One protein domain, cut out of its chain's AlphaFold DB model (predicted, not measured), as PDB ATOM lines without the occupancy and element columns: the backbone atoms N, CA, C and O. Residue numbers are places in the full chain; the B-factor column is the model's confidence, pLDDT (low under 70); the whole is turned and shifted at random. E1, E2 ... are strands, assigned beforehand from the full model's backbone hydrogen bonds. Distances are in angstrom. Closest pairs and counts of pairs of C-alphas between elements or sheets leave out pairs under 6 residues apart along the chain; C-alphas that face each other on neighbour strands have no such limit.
ATOM      1  N   PHE A 137      31.820 -32.483-148.794       60.66
ATOM      2  CA  PHE A 137      32.987 -32.741-147.965       60.66
ATOM      3  C   PHE A 137      33.964 -31.584-148.164       60.66
ATOM      4  O   PHE A 137      34.684 -31.519-149.158       60.66
ATOM      5  N   LEU A 138      33.921 -30.611-147.252       69.31
ATOM      6  CA  LEU A 138      34.795 -29.448-147.335       69.31
ATOM      7  C   LEU A 138      36.168 -29.769-146.729       69.31
ATOM      8  O   LEU A 138      36.259 -30.542-145.771       69.31
ATOM      9  N   PRO A 139      37.256 -29.148-147.222       56.66
ATOM     10  CA  PRO A 139      38.580 -29.326-146.640       56.66
ATOM     11  C   PRO A 139      38.602 -29.068-145.125       56.66
ATOM     12  O   PRO A 139      38.322 -27.963-144.650       56.66
ATOM     13  N   GLY A 140      38.994 -30.090-144.363       67.31
ATOM     14  CA  GLY A 140      39.077 -30.058-142.899       67.31
ATOM     15  C   GLY A 140      37.860 -30.631-142.170       67.31
ATOM     16  O   GLY A 140      37.940 -30.811-140.949       67.31
ATOM     17  N   ASP A 141      36.782 -30.947-142.889       77.38
ATOM     18  CA  ASP A 141      35.746 -31.845-142.392       77.38
ATOM     19  C   ASP A 141      36.351 -33.214-142.075       77.38
ATOM     20  O   ASP A 141      37.356 -33.632-142.653       77.38
ATOM     21  N   TRP A 142      35.766 -33.909-141.109       74.44
ATOM     22  CA  TRP A 142      36.340 -35.138-140.584       74.44
ATOM     23  C   TRP A 142      35.271 -36.191-140.336       74.44
ATOM     24  O   TRP A 142      34.133 -35.891-139.976       74.44
ATOM     25  N   VAL A 143      35.645 -37.451-140.525       76.81
ATOM     26  CA  VAL A 143      34.784 -38.598-140.242       76.81
ATOM     27  C   VAL A 143      35.127 -39.138-138.860       76.81
ATOM     28  O   VAL A 143      36.293 -39.381-138.552       76.81
ATOM     29  N   CYS A 144      34.118 -39.330-138.013       77.06
ATOM     30  CA  CYS A 144      34.326 -39.895-136.686       77.06
ATOM     31  C   CYS A 144      34.890 -41.316-136.789       77.06
ATOM     32  O   CYS A 144      34.320 -42.168-137.464       77.06
ATOM     33  N   ASN A 145      35.975 -41.615-136.076       73.50
ATOM     34  CA  ASN A 145      36.578 -42.943-136.115       73.50
ATOM     35  C   ASN A 145      35.682 -44.032-135.492       73.50
ATOM     36  O   ASN A 145      35.721 -45.162-135.976       73.50
ATOM     37  N   LYS A 146      34.863 -43.689-134.486       75.50
ATOM     38  CA  LYS A 146      33.981 -44.628-133.776       75.50
ATOM     39  C   LYS A 146      32.692 -44.926-134.533       75.50
ATOM     40  O   LYS A 146      32.354 -46.084-134.718       75.50
ATOM     41  N   CYS A 147      31.967 -43.891-134.959       70.88
ATOM     42  CA  CYS A 147      30.624 -44.051-135.535       70.88
ATOM     43  C   CYS A 147      30.526 -43.657-137.013       70.88
ATOM     44  O   CYS A 147      29.429 -43.621-137.556       70.88
ATOM     45  N   LYS A 148      31.654 -43.311-137.648       71.75
ATOM     46  CA  LYS A 148      31.769 -42.971-139.078       71.75
ATOM     47  C   LYS A 148      30.867 -41.829-139.561       71.75
ATOM     48  O   LYS A 148      30.682 -41.656-140.761       71.75
ATOM     49  N   SER A 149      30.349 -41.001-138.655       75.31
ATOM     50  CA  SER A 149      29.568 -39.828-139.044       75.31
ATOM     51  C   SER A 149      30.473 -38.704-139.560       75.31
ATOM     52  O   SER A 149      31.581 -38.499-139.054       75.31
ATOM     53  N   HIS A 150      29.996 -37.962-140.557       79.56
ATOM     54  CA  HIS A 150      30.649 -36.750-141.064       79.56
ATOM     55  C   HIS A 150      30.508 -35.601-140.065       79.56
ATOM     56  O   HIS A 150      29.455 -35.403-139.471       79.56
ATOM     57  N   ASN A 151      31.567 -34.833-139.861       77.50
ATOM     58  CA  ASN A 151      31.585 -33.692-138.961       77.50
ATOM     59  C   ASN A 151      32.235 -32.504-139.661       77.50
ATOM     60  O   ASN A 151      33.286 -32.643-140.284       77.50
ATOM     61  N   PHE A 152      31.639 -31.324-139.499       83.69
ATOM     62  CA  PHE A 152      32.206 -30.093-140.039       83.69
ATOM     63  C   PHE A 152      33.541 -29.740-139.376       83.69
ATOM     64  O   PHE A 152      33.722 -29.971-138.176       83.69
ATOM     65  N   LYS A 153      34.442 -29.105-140.137       79.00
ATOM     66  CA  LYS A 153      35.796 -28.698-139.716       79.00
ATOM     67  C   LYS A 153      35.873 -28.097-138.313       79.00
ATOM     68  O   LYS A 153      36.803 -28.417-137.572       79.00
ATOM     69  N   ALA A 154      34.917 -27.232-137.972       78.94
ATOM     70  CA  ALA A 154      34.887 -26.484-136.717       78.94
ATOM     71  C   ALA A 154      34.601 -27.347-135.476       78.94
ATOM     72  O   ALA A 154      34.836 -26.897-134.359       78.94
ATOM     73  N   ARG A 155      34.086 -28.573-135.635       80.69
ATOM     74  CA  ARG A 155      33.780 -29.439-134.494       80.69
ATOM     75  C   ARG A 155      35.034 -30.130-133.971       80.69
ATOM     76  O   ARG A 155      35.741 -30.789-134.731       80.69
ATOM     77  N   SER A 156      35.240 -30.032-132.662       83.75
ATOM     78  CA  SER A 156      36.236 -30.791-131.898       83.75
ATOM     79  C   SER A 156      35.719 -32.150-131.423       83.75
ATOM     80  O   SER A 156      36.506 -32.950-130.941       83.75
ATOM     81  N   GLU A 157      34.420 -32.425-131.557       85.31
ATOM     82  CA  GLU A 157      33.767 -33.662-131.121       85.31
ATOM     83  C   GLU A 157      32.686 -34.089-132.115       85.31
ATOM     84  O   GLU A 157      32.086 -33.268-132.819       85.31
ATOM     85  N   CYS A 158      32.437 -35.393-132.176       80.56
ATOM     86  CA  CYS A 158      31.484 -35.981-133.097       80.56
ATOM     87  C   CYS A 158      30.059 -35.532-132.760       80.56
ATOM     88  O   CYS A 158      29.604 -35.684-131.630       80.56
ATOM     89  N   HIS A 159      29.312 -35.054-133.752       80.38
ATOM     90  CA  HIS A 159      27.935 -34.604-133.557       80.38
ATOM     91  C   HIS A 159      26.958 -35.734-133.187       80.38
ATOM     92  O   HIS A 159      25.888 -35.442-132.664       80.38
ATOM     93  N   VAL A 160      27.312 -36.997-133.463       72.56
ATOM     94  CA  VAL A 160      26.478 -38.172-133.150       72.56
ATOM     95  C   VAL A 160      26.857 -38.778-131.804       72.56
ATOM     96  O   VAL A 160      26.000 -38.989-130.957       72.56
ATOM     97  N   CYS A 161      28.142 -39.082-131.603       74.12
ATOM     98  CA  CYS A 161      28.596 -39.880-130.460       74.12
ATOM     99  C   CYS A 161      29.486 -39.117-129.471       74.12
ATOM    100  O   CYS A 161      30.054 -39.745-128.580       74.12
ATOM    101  N   ALA A 162      29.675 -37.806-129.664       84.50
ATOM    102  CA  ALA A 162      30.535 -36.934-128.856       84.50
ATOM    103  C   ALA A 162      32.005 -37.378-128.740       84.50
ATOM    104  O   ALA A 162      32.775 -36.799-127.983       84.50
ATOM    105  N   SER A 163      32.438 -38.391-129.501       76.88
ATOM    106  CA  SER A 163      33.841 -38.809-129.476       76.88
ATOM    107  C   SER A 163      34.728 -37.680-129.992       76.88
ATOM    108  O   SER A 163      34.373 -37.067-131.007       76.88
ATOM    109  N   PRO A 164      35.861 -37.407-129.328       82.00
ATOM    110  CA  PRO A 164      36.725 -36.306-129.702       82.00
ATOM    111  C   PRO A 164      37.251 -36.498-131.121       82.00
ATOM    112  O   PRO A 164      37.519 -37.616-131.576       82.00
ATOM    113  N   LYS A 165      37.405 -35.379-131.819       82.62
ATOM    114  CA  LYS A 165      38.230 -35.294-133.012       82.62
ATOM    115  C   LYS A 165      39.643 -35.632-132.572       82.62
ATOM    116  O   LYS A 165      40.246 -34.886-131.806       82.62
ATOM    117  N   ILE A 166      40.149 -36.769-133.027       72.62
ATOM    118  CA  ILE A 166      41.498 -37.205-132.680       72.62
ATOM    119  C   ILE A 166      42.482 -36.224-133.317       72.62
ATOM    120  O   ILE A 166      42.641 -36.209-134.537       72.62
ATOM    121  N   PHE A 167      43.086 -35.385-132.475       60.44
ATOM    122  CA  PHE A 167      44.281 -34.592-132.743       60.44
ATOM    123  C   PHE A 167      45.441 -35.261-132.022       60.44
ATOM    124  O   PHE A 167      45.795 -34.864-130.920       60.44
ATOM    125  N   ASP A 168      45.965 -36.331-132.607       48.66
ATOM    126  CA  ASP A 168      47.103 -37.040-132.040       48.66
ATOM    127  C   ASP A 168      48.359 -36.716-132.864       48.66
ATOM    128  O   ASP A 168      48.445 -37.166-134.004       48.66
ATOM    129  N   PRO A 169      49.316 -35.928-132.345       48.72
ATOM    130  CA  PRO A 169      50.555 -35.594-133.046       48.72
ATOM    131  C   PRO A 169      51.381 -36.814-133.481       48.72
ATOM    132  O   PRO A 169      52.162 -36.699-134.421       48.72
ATOM    133  N   GLU A 170      51.208 -37.962-132.825       45.19
ATOM    134  CA  GLU A 170      51.975 -39.190-133.061       45.19
ATOM    135  C   GLU A 170      51.287 -40.115-134.085       45.19
ATOM    136  O   GLU A 170      51.946 -40.844-134.825       45.19
ATOM    137  N   VAL A 171      49.956 -40.020-134.210       50.97
ATOM    138  CA  VAL A 171      49.139 -40.782-135.182       50.97
ATOM    139  C   VAL A 171      48.749 -39.935-136.411       50.97
ATOM    140  O   VAL A 171      48.249 -40.453-137.414       50.97
ATOM    141  N   GLN A 172      48.997 -38.622-136.391       51.72
ATOM    142  CA  GLN A 172      48.615 -37.688-137.453       51.72
ATOM    143  C   GLN A 172      49.707 -37.433-138.488       51.72
ATOM    144  O   GLN A 172      50.236 -36.332-138.626       51.72
ATOM    145  N   VAL A 173      49.865 -38.400-139.380       49.34
ATOM    146  CA  VAL A 173      50.000 -38.038-140.789       49.34
ATOM    147  C   VAL A 173      48.793 -38.633-141.492       49.34
ATOM    148  O   VAL A 173      48.737 -39.837-141.735       49.34
ATOM    149  N   SER A 174      47.794 -37.806-141.818       54.75
ATOM    150  CA  SER A 174      46.906 -38.171-142.920       54.75
ATOM    151  C   SER A 174      47.804 -38.287-144.147       54.75
ATOM    152  O   SER A 174      48.283 -37.273-144.655       54.75
ATOM    153  N   THR A 175      48.134 -39.507-144.554       61.91
ATOM    154  CA  THR A 175      49.172 -39.737-145.565       61.91
ATOM    155  C   THR A 175      48.756 -39.310-146.946       61.91
ATOM    156  O   THR A 175      49.622 -39.084-147.787       61.91
ATOM    157  N   TRP A 176      47.449 -39.190-147.177       70.62
ATOM    158  CA  TRP A 176      46.928 -38.652-148.414       70.62
ATOM    159  C   TRP A 176      45.526 -38.067-148.241       70.62
ATOM    160  O   TRP A 176      44.707 -38.512-147.428       70.62
ATOM    161  N   VAL A 177      45.259 -37.041-149.040       75.12
ATOM    162  CA  VAL A 177      43.935 -36.455-149.229       75.12
ATOM    163  C   VAL A 177      43.389 -37.006-150.537       75.12
ATOM    164  O   VAL A 177      44.078 -36.986-151.555       75.12
ATOM    165  N   CYS A 178      42.159 -37.515-150.522       76.44
ATOM    166  CA  CYS A 178      41.534 -38.012-151.737       76.44
ATOM    167  C   CYS A 178      41.309 -36.868-152.728       76.44
ATOM    168  O   CYS A 178      40.649 -35.890-152.398       76.44
ATOM    169  N   THR A 179      41.808 -36.995-153.952       77.25
ATOM    170  CA  THR A 179      41.639 -35.975-154.998       77.25
ATOM    171  C   THR A 179      40.208 -35.901-155.528       77.25
ATOM    172  O   THR A 179      39.793 -34.857-156.015       77.25
ATOM    173  N   ALA A 180      39.425 -36.975-155.388       75.19
ATOM    174  CA  ALA A 180      38.027 -36.996-155.811       75.19
ATOM    175  C   ALA A 180      37.087 -36.301-154.810       75.19
ATOM    176  O   ALA A 180      36.113 -35.670-155.215       75.19
ATOM    177  N   CYS A 181      37.345 -36.433-153.501       68.50
ATOM    178  CA  CYS A 181      36.413 -35.984-152.459       68.50
ATOM    179  C   CYS A 181      37.021 -35.143-151.330       68.50
ATOM    180  O   CYS A 181      36.308 -34.757-150.411       68.50
ATOM    181  N   HIS A 182      38.326 -34.886-151.363       69.31
ATOM    182  CA  HIS A 182      39.089 -34.151-150.349       69.31
ATOM    183  C   HIS A 182      39.037 -34.721-148.921       69.31
ATOM    184  O   HIS A 182      39.473 -34.059-147.976       69.31
ATOM    185  N   ALA A 183      38.564 -35.956-148.744       73.31
ATOM    186  CA  ALA A 183      38.625 -36.638-147.460       73.31
ATOM    187  C   ALA A 183      40.071 -37.005-147.096       73.31
ATOM    188  O   ALA A 183      40.842 -37.476-147.938       73.31
ATOM    189  N   SER A 184      40.425 -36.812-145.827       74.94
ATOM    190  CA  SER A 184      41.708 -37.233-145.267       74.94
ATOM    191  C   SER A 184      41.698 -38.732-144.955       74.94
ATOM    192  O   SER A 184      40.796 -39.221-144.270       74.94
ATOM    193  N   ASN A 185      42.724 -39.448-145.414       76.06
ATOM    194  CA  ASN A 185      42.885 -40.891-145.223       76.06
ATOM    195  C   ASN A 185      44.151 -41.209-144.405       76.06
ATOM    196  O   ASN A 185      45.089 -40.412-144.366       76.06
ATOM    197  N   LEU A 186      44.161 -42.366-143.733       75.88
ATOM    198  CA  LEU A 186      45.285 -42.843-142.914       75.88
ATOM    199  C   LEU A 186      46.336 -43.593-143.753       75.88
ATOM    200  O   LEU A 186      46.016 -44.134-144.814       75.88
ATOM    201  N   LYS A 187      47.577 -43.679-143.243       65.62
ATOM    202  CA  LYS A 187      48.640 -44.533-143.811       65.62
ATOM    203  C   LYS A 187      48.169 -45.983-143.841       65.62
ATOM    204  O   LYS A 187      47.764 -46.497-142.807       65.62
ATOM    205  N   GLY A 188      48.223 -46.621-145.010       70.38
ATOM    206  CA  GLY A 188      47.748 -47.995-145.221       70.38
ATOM    207  C   GLY A 188      46.356 -48.100-145.849       70.38
ATOM    208  O   GLY A 188      45.983 -49.172-146.312       70.38
ATOM    209  N   ASN A 189      45.599 -47.001-145.939       76.00
ATOM    210  CA  ASN A 189      44.349 -47.003-146.695       76.00
ATOM    211  C   ASN A 189      44.637 -46.898-148.199       76.00
ATOM    212  O   ASN A 189      44.849 -45.795-148.700       76.00
ATOM    213  N   GLU A 190      44.565 -48.020-148.916       82.62
ATOM    214  CA  GLU A 190      44.662 -48.065-150.387       82.62
ATOM    215  C   GLU A 190      43.455 -47.444-151.095       82.62
ATOM    216  O   GLU A 190      43.529 -47.102-152.269       82.62
ATOM    217  N   HIS A 191      42.334 -47.295-150.390       84.50
ATOM    218  CA  HIS A 191      41.096 -46.718-150.905       84.50
ATOM    219  C   HIS A 191      40.585 -45.649-149.943       84.50
ATOM    220  O   HIS A 191      40.765 -45.736-148.725       84.50
ATOM    221  N   CYS A 192      39.933 -44.626-150.486       81.69
ATOM    222  CA  CYS A 192      39.380 -43.550-149.686       81.69
ATOM    223  C   CYS A 192      38.288 -44.087-148.757       81.69
ATOM    224  O   CYS A 192      37.319 -44.694-149.204       81.69
ATOM    225  N   ASN A 193      38.392 -43.783-147.465       76.69
ATOM    226  CA  ASN A 193      37.412 -44.179-146.452       76.69
ATOM    227  C   ASN A 193      36.031 -43.511-146.613       76.69
ATOM    228  O   ASN A 193      35.092 -43.906-145.926       76.69
ATOM    229  N   VAL A 194      35.917 -42.491-147.470       75.44
ATOM    230  CA  VAL A 194      34.667 -41.777-147.761       75.44
ATOM    231  C   VAL A 194      34.078 -42.214-149.095       75.44
ATOM    232  O   VAL A 194      32.933 -42.651-149.133       75.44
ATOM    233  N   CYS A 195      34.824 -42.081-150.193       77.94
ATOM    234  CA  CYS A 195      34.290 -42.323-151.537       77.94
ATOM    235  C   CYS A 195      34.778 -43.623-152.187       77.94
ATOM    236  O   CYS A 195      34.372 -43.916-153.307       77.94
ATOM    237  N   GLY A 196      35.664 -44.382-151.536       80.31
ATOM    238  CA  GLY A 196      36.213 -45.630-152.070       80.31
ATOM    239  C   GLY A 196      37.221 -45.460-153.208       80.31
ATOM    240  O   GLY A 196      37.798 -46.447-153.644       80.31
ATOM    241  N   THR A 197      37.474 -44.234-153.683       82.19
ATOM    242  CA  THR A 197      38.470 -43.972-154.733       82.19
ATOM    243  C   THR A 197      39.835 -44.479-154.294       82.19
ATOM    244  O   THR A 197      40.272 -44.163-153.188       82.19
ATOM    245  N   GLN A 198      40.495 -45.250-155.152       81.56
ATOM    246  CA  GLN A 198      41.830 -45.765-154.883       81.56
ATOM    247  C   GLN A 198      42.818 -44.609-154.661       81.56
ATOM    248  O   GLN A 198      42.735 -43.561-155.306       81.56
ATOM    249  N   GLN A 199      43.742 -44.787-153.724       79.25
ATOM    250  CA  GLN A 199      44.887 -43.908-153.567       79.25
ATOM    251  C   GLN A 199      45.683 -43.923-154.882       79.25
ATOM    252  O   GLN A 199      45.915 -45.003-155.426       79.25
ATOM    253  N   PRO A 200      46.139 -42.769-155.398       67.56
ATOM    254  CA  PRO A 200      47.083 -42.765-156.507       67.56
ATOM    255  C   PRO A 200      48.351 -43.528-156.086       67.56
ATOM    256  O   PRO A 200      49.083 -43.095-155.192       67.56
ATOM    257  N   ASP A 220      54.602 -25.913-155.908       79.25
ATOM    258  CA  ASP A 220      53.543 -26.111-154.913       79.25
ATOM    259  C   ASP A 220      53.935 -27.121-153.814       79.25
ATOM    260  O   ASP A 220      54.441 -28.213-154.078       79.25
ATOM    261  N   TRP A 221      53.651 -26.792-152.547       77.06
ATOM    262  CA  TRP A 221      54.064 -27.597-151.395       77.06
ATOM    263  C   TRP A 221      52.883 -28.235-150.664       77.06
ATOM    264  O   TRP A 221      51.842 -27.629-150.400       77.06
ATOM    265  N   THR A 222      53.062 -29.491-150.260       78.00
ATOM    266  CA  THR A 222      52.082 -30.212-149.443       78.00
ATOM    267  C   THR A 222      52.343 -29.951-147.963       78.00
ATOM    268  O   THR A 222      53.442 -30.181-147.464       78.00
ATOM    269  N   CYS A 223      51.331 -29.483-147.233       78.31
ATOM    270  CA  CYS A 223      51.463 -29.199-145.809       78.31
ATOM    271  C   CYS A 223      51.710 -30.478-145.002       78.31
ATOM    272  O   CYS A 223      50.843 -31.346-144.937       78.31
ATOM    273  N   SER A 224      52.835 -30.546-144.298       73.56
ATOM    274  CA  SER A 224      53.229 -31.697-143.475       73.56
ATOM    275  C   SER A 224      52.260 -32.006-142.326       73.56
ATOM    276  O   SER A 224      52.117 -33.161-141.947       73.56
ATOM    277  N   ARG A 225      51.534 -31.007-141.804       66.06
ATOM    278  CA  ARG A 225      50.550 -31.202-140.719       66.06
ATOM    279  C   ARG A 225      49.193 -31.722-141.172       66.06
ATOM    280  O   ARG A 225      48.486 -32.323-140.374       66.06
ATOM    281  N   CYS A 226      48.757 -31.412-142.390       67.25
ATOM    282  CA  CYS A 226      47.380 -31.723-142.807       67.25
ATOM    283  C   CYS A 226      47.237 -32.263-144.230       67.25
ATOM    284  O   CYS A 226      46.116 -32.456-144.690       67.25
ATOM    285  N   GLY A 227      48.342 -32.461-144.949       64.56
ATOM    286  CA  GLY A 227      48.361 -32.989-146.313       64.56
ATOM    287  C   GLY A 227      47.759 -32.063-147.374       64.56
ATOM    288  O   GLY A 227      47.602 -32.479-148.515       64.56
ATOM    289  N   TYR A 228      47.388 -30.826-147.027       76.00
ATOM    290  CA  TYR A 228      46.797 -29.890-147.983       76.00
ATOM    291  C   TYR A 228      47.857 -29.350-148.950       76.00
ATOM    292  O   TYR A 228      48.872 -28.816-148.495       76.00
ATOM    293  N   LEU A 229      47.601 -29.449-150.256       79.44
ATOM    294  CA  LEU A 229      48.439 -28.862-151.301       79.44
ATOM    295  C   LEU A 229      48.259 -27.338-151.320       79.44
ATOM    296  O   LEU A 229      47.147 -26.824-151.454       79.44
ATOM    297  N   ASN A 230      49.354 -26.610-151.151       76.38
ATOM    298  CA  ASN A 230      49.399 -25.159-151.188       76.38
ATOM    299  C   ASN A 230      50.181 -24.695-152.407       76.38
ATOM    300  O   ASN A 230      51.165 -25.321-152.781       76.38
ATOM    301  N   PHE A 231      49.774 -23.550-152.952       83.81
ATOM    302  CA  PHE A 231      50.582 -22.848-153.940       83.81
ATOM    303  C   PHE A 231      51.931 -22.444-153.351       83.81
ATOM    304  O   PHE A 231      51.971 -22.061-152.178       83.81
ATOM    305  N   GLU A 232      52.990 -22.457-154.160       80.88
ATOM    306  CA  GLU A 232      54.345 -22.126-153.695       80.88
ATOM    307  C   GLU A 232      54.429 -20.790-152.960       80.88
ATOM    308  O   GLU A 232      55.051 -20.655-151.909       80.88
ATOM    309  N   THR A 233      53.722 -19.795-153.493       79.75
ATOM    310  CA  THR A 233      53.680 -18.431-152.956       79.75
ATOM    311  C   THR A 233      53.149 -18.356-151.524       79.75
ATOM    312  O   THR A 233      53.280 -17.325-150.863       79.75
ATOM    313  N   ARG A 234      52.523 -19.422-151.013       80.06
ATOM    314  CA  ARG A 234      52.036 -19.456-149.639       80.06
ATOM    315  C   ARG A 234      53.133 -19.880-148.681       80.06
ATOM    316  O   ARG A 234      53.508 -21.041-148.629       80.06
ATOM    317  N   VAL A 235      53.489 -18.977-147.779       86.06
ATOM    318  CA  VAL A 235      54.334 -19.292-146.617       86.06
ATOM    319  C   VAL A 235      53.589 -20.066-145.527       86.06
ATOM    320  O   VAL A 235      54.217 -20.691-144.685       86.06
ATOM    321  N   GLN A 236      52.251 -20.055-145.542       85.38
ATOM    322  CA  GLN A 236      51.400 -20.749-144.575       85.38
ATOM    323  C   GLN A 236      50.315 -21.578-145.256       85.38
ATOM    324  O   GLN A 236      49.676 -21.158-146.224       85.38
ATOM    325  N   CYS A 237      50.039 -22.744-144.684       80.00
ATOM    326  CA  CYS A 237      48.999 -23.637-145.148       80.00
ATOM    327  C   CYS A 237      47.630 -22.955-145.080       80.00
ATOM    328  O   CYS A 237      47.195 -22.500-144.017       80.00
ATOM    329  N   LYS A 238      46.884 -22.966-146.191       81.75
ATOM    330  CA  LYS A 238      45.533 -22.386-146.278       81.75
ATOM    331  C   LYS A 238      44.599 -22.922-145.186       81.75
ATOM    332  O   LYS A 238      43.757 -22.175-144.685       81.75
ATOM    333  N   ILE A 239      44.754 -24.199-144.821       72.94
ATOM    334  CA  ILE A 239      43.832 -24.936-143.948       72.94
ATOM    335  C   ILE A 239      44.185 -24.824-142.469       72.94
ATOM    336  O   ILE A 239      43.299 -24.479-141.680       72.94
ATOM    337  N   CYS A 240      45.425 -25.148-142.098       71.81
ATOM    338  CA  CYS A 240      45.857 -25.269-140.700       71.81
ATOM    339  C   CYS A 240      46.806 -24.154-140.246       71.81
ATOM    340  O   CYS A 240      47.222 -24.165-139.092       71.81
ATOM    341  N   LYS A 241      47.149 -23.221-141.147       87.12
ATOM    342  CA  LYS A 241      48.032 -22.069-140.901       87.12
ATOM    343  C   LYS A 241      49.467 -22.415-140.497       87.12
ATOM    344  O   LYS A 241      50.231 -21.516-140.191       87.12
ATOM    345  N   MET A 242      49.846 -23.694-140.547       80.94
ATOM    346  CA  MET A 242      51.237 -24.109-140.377       80.94
ATOM    347  C   MET A 242      52.107 -23.496-141.469       80.94
ATOM    348  O   MET A 242      51.709 -23.496-142.633       80.94
ATOM    349  N   GLU A 243      53.287 -23.039-141.089       86.00
ATOM    350  CA  GLU A 243      54.277 -22.507-142.013       86.00
ATOM    351  C   GLU A 243      54.906 -23.599-142.881       86.00
ATOM    352  O   GLU A 243      54.999 -24.767-142.493       86.00
ATOM    353  N   LYS A 244      55.299 -23.216-144.094       82.62
ATOM    354  CA  LYS A 244      56.037 -24.075-145.013       82.62
ATOM    355  C   LYS A 244      57.368 -24.453-144.365       82.62
ATOM    356  O   LYS A 244      58.141 -23.582-143.981       82.62
ATOM    357  N   VAL A 245      57.651 -25.751-144.273       71.94
ATOM    358  CA  VAL A 245      58.955 -26.232-143.803       71.94
ATOM    359  C   VAL A 245      59.954 -26.047-144.943       71.94
ATOM    360  O   VAL A 245      59.879 -26.751-145.951       71.94
ATOM    361  N   VAL A 246      60.856 -25.078-144.808       68.75
ATOM    362  CA  VAL A 246      61.982 -24.899-145.730       68.75
ATOM    363  C   VAL A 246      63.107 -25.800-145.234       68.75
ATOM    364  O   VAL A 246      63.713 -25.532-144.202       68.75
ATOM    365  N   PHE A 247      63.362 -26.905-145.934       51.59
ATOM    366  CA  PHE A 247      64.595 -27.656-145.719       51.59
ATOM    367  C   PHE A 247      65.722 -26.873-146.390       51.59
ATOM    368  O   PHE A 247      65.847 -26.899-147.616       51.59
TER     369      PHE A 247
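What this domain is: This is residues 137 to 200 and 220 to 247 of the 261 residues of an uncharacterized protein of Phytomonas sp. isolate Hart1 (UniProt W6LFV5). What shape is this? It has little regular structure: three lobes of loops, residues 137 to 166, 174 to 200 and 220 to 247, sit at the corners of a triangle, with the small hairpin E1 and E2 in the second lobe. What builds it? The 92 printed residues hold no named helix and two named antiparallel strands, E1 then E2; the class is all strand, with only 7 residues in named elements. How large is it? It is compact, with a radius of gyration of the C-alphas of 13.5 A and spans of 40 by 27 by 24 A.

How they stand to each other: How do the strands stand? E1, residues 174 to 177, and E2, residues 184 to 186, form an antiparallel hairpin, with 141 degrees between their directions. Which backbone atoms pair? N 185 and O 176 are within hydrogen-bond range at 3.0 A. What pairs elsewhere? Residues 142 to 143 pair antiparallel with 150 to 151, and 221 to 222 with 229 to 230.

Where its parts are: Where does E1 begin? C-alpha 174 is at (46.906, -38.171, -142.920), 7.2 A from C-alpha 177. Where does E2 end? C-alpha 186 is at (45.285, -42.843, -142.914), 7.1 A from C-alpha 184.

The domain as a whole: Is there a cut? Residues 201 to 219 are not printed; C-alphas 200 and 220 are 17.9 A apart. Where is confidence low? The pLDDT is under 70 in 22 residues, among them 167 to 175.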